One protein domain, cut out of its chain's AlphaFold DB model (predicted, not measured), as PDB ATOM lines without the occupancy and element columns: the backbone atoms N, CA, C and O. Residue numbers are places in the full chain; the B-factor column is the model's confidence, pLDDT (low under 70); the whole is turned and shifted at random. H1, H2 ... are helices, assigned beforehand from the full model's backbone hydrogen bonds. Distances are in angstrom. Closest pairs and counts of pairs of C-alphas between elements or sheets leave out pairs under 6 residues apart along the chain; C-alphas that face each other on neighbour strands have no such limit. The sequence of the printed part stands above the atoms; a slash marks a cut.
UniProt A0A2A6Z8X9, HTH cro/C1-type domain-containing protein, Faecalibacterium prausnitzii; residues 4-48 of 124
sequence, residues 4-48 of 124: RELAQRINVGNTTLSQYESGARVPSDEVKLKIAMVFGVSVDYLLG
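This is residues 4 to 48 of the 124 residues of the protein "HTH cro/C1-type domain-containing protein" of Faecalibacterium prausnitzii (UniProt A0A2A6Z8X9). The longest helix, H3, has the short H4 folded back beside it after a tight turn, while H1 and H2 form a corner at the other end of the domain and residues 22 to 28 lead from H2 to H3. The printed part has 45 residues with four named helices, H1 to H4 in chain order, and no named strand: all helix. It is compact and rounded, with a radius of gyration of the C-alphas of 9.8 A and spans of 24 by 20 by 14 A.

H3, residues 29 to 39, touches H4, residues 43 to 46; their closest C-alphas, Ala 36 and Val 43, are 5.7 A apart. H3 only just touches H1, residues 4 to 9, with 3 pairs of C-alphas within 8 A, the closest Arg 9 and Val 38 at 7.5 A; at 70.5 degrees they are only just about perpendicular. H1 and H2, residues 14 to 21, only just touch, with 3 pairs within 8 A, and only at the corner, about perpendicular at 87 degrees; the closest C-alphas, Ala 7 and Asn 14, are 5.5 A apart. H2 and H3 are apart, as are H4 and both H1 and H2. Every O i to N i+4 pair is within hydrogen-bond range in H1, H2 and H3; H4 is too short for one.

H3 is 15.4 A long, H2 10.7 A, H1 8.8 A and H4 4.9 A. H1 begins at C-alpha 4 (-28.630, 57.397, -110.375); H4 ends at C-alpha 46 (-42.600, 47.192, -101.579).

The C-alphas farthest apart, Thr 15 and Asp 44, are 24.8 A apart. The printed part has no cut, no link is long, and no printed residue is under 70 in pLDDT.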
ATOM      1  N   ARG A   4     -29.260  57.713-109.087       95.94
ATOM      2  CA  ARG A   4     -28.630  57.397-110.375       95.94
ATOM      3  C   ARG A   4     -28.124  55.952-110.439       95.94
ATOM      4  O   ARG A   4     -28.304  55.295-111.458       95.94
ATOM      5  N   GLU A   5     -27.530  55.452-109.355       96.44
ATOM      6  CA  GLU A   5     -27.100  54.050-109.246       96.44
ATOM      7  C   GLU A   5     -28.290  53.086-109.258       96.44
ATOM      8  O   GLU A   5     -28.237  52.060-109.934       96.44
ATOM      9  N   LEU A   6     -29.370  53.410-108.540       96.31
ATOM     10  CA  LEU A   6     -30.584  52.594-108.539       96.31
ATOM     11  C   LEU A   6     -31.209  52.537-109.936       96.31
ATOM     12  O   LEU A   6     -31.513  51.449-110.421       96.31
ATOM     13  N   ALA A   7     -31.337  53.688-110.602       96.75
ATOM     14  CA  ALA A   7     -31.880  53.790-111.952       96.75
ATOM     15  C   ALA A   7     -31.107  52.903-112.940       96.75
ATOM     16  O   ALA A   7     -31.711  52.162-113.714       96.75
ATOM     17  N   GLN A   8     -29.773  52.899-112.846       96.69
ATOM     18  CA  GLN A   8     -28.920  52.006-113.632       96.69
ATOM     19  C   GLN A   8     -29.166  50.526-113.306       96.69
ATOM     20  O   GLN A   8     -29.325  49.725-114.224       96.69
ATOM     21  N   ARG A   9     -29.248  50.156-112.020       95.75
ATOM     22  CA  ARG A   9     -29.477  48.763-111.591       95.75
ATOM     23  C   ARG A   9     -30.817  48.198-112.063       95.75
ATOM     24  O   ARG A   9     -30.884  47.022-112.404       95.75
ATOM     25  N   ILE A  10     -31.869  49.016-112.099       96.62
ATOM     26  CA  ILE A  10     -33.207  48.589-112.551       96.62
ATOM     27  C   ILE A  10     -33.472  48.900-114.034       96.62
ATOM     28  O   ILE A  10     -34.568  48.634-114.526       96.62
ATOM     29  N   ASN A  11     -32.459  49.401-114.753       96.25
ATOM     30  CA  ASN A  11     -32.487  49.758-116.173       96.25
ATOM     31  C   ASN A  11     -33.596  50.763-116.547       96.25
ATOM     32  O   ASN A  11     -34.387  50.533-117.461       96.25
ATOM     33  N   VAL A  12     -33.665  51.882-115.823       96.88
ATOM     34  CA  VAL A  12     -34.564  53.007-116.124       96.88
ATOM     35  C   VAL A  12     -33.797  54.330-116.155       96.88
ATOM     36  O   VAL A  12     -32.699  54.452-115.618       96.88
ATOM     37  N   GLY A  13     -34.385  55.352-116.779       97.44
ATOM     38  CA  GLY A  13     -33.849  56.712-116.716       97.44
ATOM     39  C   GLY A  13     -33.995  57.319-115.318       97.44
ATOM     40  O   GLY A  13     -34.959  57.027-114.610       97.44
ATOM     41  N   ASN A  14     -33.076  58.209-114.933       96.50
ATOM     42  CA  ASN A  14     -33.114  58.870-113.623       96.50
ATOM     43  C   ASN A  14     -34.434  59.641-113.410       96.50
ATOM     44  O   ASN A  14     -35.112  59.449-112.408       96.50
ATOM     45  N   THR A  15     -34.879  60.393-114.422       97.06
ATOM     46  CA  THR A  15     -36.177  61.087-114.411       97.06
ATOM     47  C   THR A  15     -37.350  60.132-114.202       97.06
ATOM     48  O   THR A  15     -38.287  60.449-113.477       97.06
ATOM     49  N   THR A  16     -37.301  58.945-114.814       97.25
ATOM     50  CA  THR A  16     -38.332  57.916-114.644       97.25
ATOM     51  C   THR A  16     -38.369  57.417-113.202       97.25
ATOM     52  O   THR A  16     -39.450  57.284-112.637       97.25
ATOM     53  N   LEU A  17     -37.206  57.194-112.585       97.25
ATOM     54  CA  LEU A  17     -37.123  56.824-111.174       97.25
ATOM     55  C   LEU A  17     -37.669  57.937-110.263       97.25
ATOM     56  O   LEU A  17     -38.457  57.648-109.370       97.25
ATOM     57  N   SER A  18     -37.353  59.206-110.538       96.88
ATOM     58  CA  SER A  18     -37.916  60.337-109.787       96.88
ATOM     59  C   SER A  18     -39.446  60.427-109.909       96.88
ATOM     60  O   SER A  18     -40.137  60.780-108.951       96.88
ATOM     61  N   GLN A  19     -40.010  60.085-111.072       97.69
ATOM     62  CA  GLN A  19     -41.465  60.006-111.260       97.69
ATOM     63  C   GLN A  19     -42.098  58.860-110.463       97.69
ATOM     64  O   GLN A  19     -43.231  59.000-110.009       97.69
ATOM     65  N   TYR A  20     -41.380  57.749-110.268       96.44
ATOM     66  CA  TYR A  20     -41.836  56.668-109.395       96.44
ATOM     67  C   TYR A  20     -41.870  57.110-107.930       96.44
ATOM     68  O   TYR A  20     -42.877  56.917-107.259       96.44
ATOM     69  N   GLU A  21     -40.805  57.754-107.446       93.75
ATOM     70  CA  GLU A  21     -40.696  58.206-106.049       93.75
ATOM     71  C   GLU A  21     -41.708  59.304-105.690       93.75
ATOM     72  O   GLU A  21     -42.201  59.353-104.568       93.75
ATOM     73  N   SER A  22     -42.045  60.167-106.650       96.62
ATOM     74  CA  SER A  22     -43.067  61.211-106.480       96.62
ATOM     75  C   SER A  22     -44.501  60.718-106.695       96.62
ATOM     76  O   SER A  22     -45.440  61.493-106.525       96.62
ATOM     77  N   GLY A  23     -44.694  59.462-107.109       94.81
ATOM     78  CA  GLY A  23     -46.010  58.911-107.442       94.81
ATOM     79  C   GLY A  23     -46.606  59.428-108.757       94.81
ATOM     80  O   GLY A  23     -47.719  59.050-109.113       94.81
ATOM     81  N   ALA A  24     -45.872  60.251-109.516       97.44
ATOM     82  CA  ALA A  24     -46.298  60.750-110.824       97.44
ATOM     83  C   ALA A  24     -46.418  59.632-111.876       97.44
ATOM     84  O   ALA A  24     -47.120  59.784-112.877       97.44
ATOM     85  N   ARG A  25     -45.726  58.505-111.666       96.94
ATOM     86  CA  ARG A  25     -45.801  57.324-112.522       96.94
ATOM     87  C   ARG A  25     -45.791  56.048-111.693       96.94
ATOM     88  O   ARG A  25     -45.040  55.928-110.731       96.94
ATOM     89  N   VAL A  26     -46.563  55.056-112.129       95.44
ATOM     90  CA  VAL A  26     -46.551  53.712-111.541       95.44
ATOM     91  C   VAL A  26     -45.525  52.835-112.281       95.44
ATOM     92  O   VAL A  26     -45.570  52.770-113.516       95.44
ATOM     93  N   PRO A  27     -44.591  52.165-111.578       96.25
ATOM     94  CA  PRO A  27     -43.665  51.217-112.199       96.25
ATOM     95  C   PRO A  27     -44.390  49.976-112.742       96.25
ATOM     96  O   PRO A  27     -45.401  49.549-112.183       96.25
ATOM     97  N   SER A  28     -43.847  49.349-113.790       96.88
ATOM     98  CA  SER A  28     -44.316  48.027-114.234       96.88
ATOM     99  C   SER A  28     -43.955  46.942-113.217       96.88
ATOM    100  O   SER A  28     -43.067  47.132-112.384       96.88
ATOM    101  N   ASP A  29     -44.594  45.778-113.308       96.81
ATOM    102  CA  ASP A  29     -44.318  44.666-112.390       96.81
ATOM    103  C   ASP A  29     -42.876  44.157-112.493       96.81
ATOM    104  O   ASP A  29     -42.255  43.846-111.478       96.81
ATOM    105  N   GLU A  30     -42.290  44.185-113.692       96.31
ATOM    106  CA  GLU A  30     -40.872  43.880-113.891       96.31
ATOM    107  C   GLU A  30     -39.964  44.864-113.134       96.31
ATOM    108  O   GLU A  30     -38.993  44.459-112.491       96.31
ATOM    109  N   VAL A  31     -40.286  46.161-113.168       97.00
ATOM    110  CA  VAL A  31     -39.518  47.184-112.447       97.00
ATOM    111  C   VAL A  31     -39.710  47.038-110.938       97.00
ATOM    112  O   VAL A  31     -38.723  47.105-110.208       97.00
ATOM    113  N   LYS A  32     -40.931  46.770-110.457       96.56
ATOM    114  CA  LYS A  32     -41.190  46.479-109.034       96.56
ATOM    115  C   LYS A  32     -40.361  45.288-108.557       96.56
ATOM    116  O   LYS A  32     -39.741  45.362-107.501       96.56
ATOM    117  N   LEU A  33     -40.294  44.222-109.355       95.62
ATOM    118  CA  LEU A  33     -39.499  43.040-109.034       95.62
ATOM    119  C   LEU A  33     -38.002  43.369-108.960       95.62
ATOM    120  O   LEU A  33     -37.337  42.979-108.003       95.62
ATOM    121  N   LYS A  34     -37.476  44.141-109.918       96.31
ATOM    122  CA  LYS A  34     -36.081  44.608-109.899       96.31
ATOM    123  C   LYS A  34     -35.779  45.470-108.672       96.31
ATOM    124  O   LYS A  34     -34.740  45.285-108.047       96.31
ATOM    125  N   ILE A  35     -36.684  46.377-108.302       96.19
ATOM    126  CA  ILE A  35     -36.558  47.197-107.090       96.19
ATOM    127  C   ILE A  35     -36.508  46.293-105.851       96.19
ATOM    128  O   ILE A  35     -35.574  46.401-105.058       96.19
ATOM    129  N   ALA A  36     -37.455  45.362-105.722       95.44
ATOM    130  CA  ALA A  36     -37.512  44.413-104.614       95.44
ATOM    131  C   ALA A  36     -36.213  43.593-104.489       95.44
ATOM    132  O   ALA A  36     -35.646  43.497-103.403       95.44
ATOM    133  N   MET A  37     -35.674  43.102-105.610       94.00
ATOM    134  CA  MET A  37     -34.396  42.380-105.655       94.00
ATOM    135  C   MET A  37     -33.199  43.243-105.239       94.00
ATOM    136  O   MET A  37     -32.346  42.772-104.492       94.00
ATOM    137  N   VAL A  38     -33.123  44.503-105.689       95.62
ATOM    138  CA  VAL A  38     -32.020  45.415-105.326       95.62
ATOM    139  C   VAL A  38     -31.998  45.701-103.824       95.62
ATOM    140  O   VAL A  38     -30.918  45.826-103.249       95.62
ATOM    141  N   PHE A  39     -33.170  45.798-103.197       94.00
ATOM    142  CA  PHE A  39     -33.298  46.055-101.762       94.00
ATOM    143  C   PHE A  39     -33.373  44.787-100.901       94.00
ATOM    144  O   PHE A  39     -33.356  44.906 -99.678       94.00
ATOM    145  N   GLY A  40     -33.445  43.600-101.510       92.06
ATOM    146  CA  GLY A  40     -33.590  42.333-100.793       92.06
ATOM    147  C   GLY A  40     -34.907  42.223-100.022       92.06
ATOM    148  O   GLY A  40     -34.927  41.656 -98.938       92.06
ATOM    149  N   VAL A  41     -35.992  42.798-100.547       94.56
ATOM    150  CA  VAL A  41     -37.314  42.799 -99.900       94.56
ATOM    151  C   VAL A  41     -38.357  42.052-100.729       94.56
ATOM    152  O   VAL A  41     -38.163  41.789-101.916       94.56
ATOM    153  N   SER A  42     -39.491  41.725-100.117       94.31
ATOM    154  CA  SER A  42     -40.663  41.187-100.798       94.31
ATOM    155  C   SER A  42     -41.364  42.258-101.641       94.31
ATOM    156  O   SER A  42     -41.342  43.451-101.326       94.31
ATOM    157  N   VAL A  43     -42.024  41.836-102.724       93.94
ATOM    158  CA  VAL A  43     -42.887  42.738-103.507       93.94
ATOM    159  C   VAL A  43     -44.081  43.198-102.665       93.94
ATOM    160  O   VAL A  43     -44.475  44.355-102.762       93.94
ATOM    161  N   ASP A  44     -44.600  42.337-101.786       94.06
ATOM    162  CA  ASP A  44     -45.682  42.682-100.860       94.06
ATOM    163  C   ASP A  44     -45.278  43.842 -99.937       94.06
ATOM    164  O   ASP A  44     -46.051  44.779 -99.748       94.06
ATOM    165  N   TYR A  45     -44.046  43.820 -99.415       95.62
ATOM    166  CA  TYR A  45     -43.486  44.913 -98.620       95.62
ATOM    167  C   TYR A  45     -43.319  46.182 -99.452       95.62
ATOM    168  O   TYR A  45     -43.718  47.263 -99.025       95.62
ATOM    169  N   LEU A  46     -42.773  46.058-100.667       94.38
ATOM    170  CA  LEU A  46     -42.600  47.192-101.579       94.38
ATOM    171  C   LEU A  46     -43.932  47.895-101.900       94.38
ATOM    172  O   LEU A  46     -43.954  49.108-102.089       94.38
ATOM    173  N   LEU A  47     -45.029  47.139-101.965       93.62
ATOM    174  CA  LEU A  47     -46.374  47.644-102.243       93.62
ATOM    175  C   LEU A  47     -47.152  48.072-100.989       93.62
ATOM    176  O   LEU A  47     -48.270  48.562-101.121       93.62
ATOM    177  N   GLY A  48     -46.593  47.888 -99.790       92.69
ATOM    178  CA  GLY A  48     -47.274  48.197 -98.530       92.69
ATOM    179  C   GLY A  48     -48.403  47.223 -98.172       92.69
ATOM    180  O   GLY A  48     -49.265  47.555 -97.366       92.69
TER     181      GLY A  48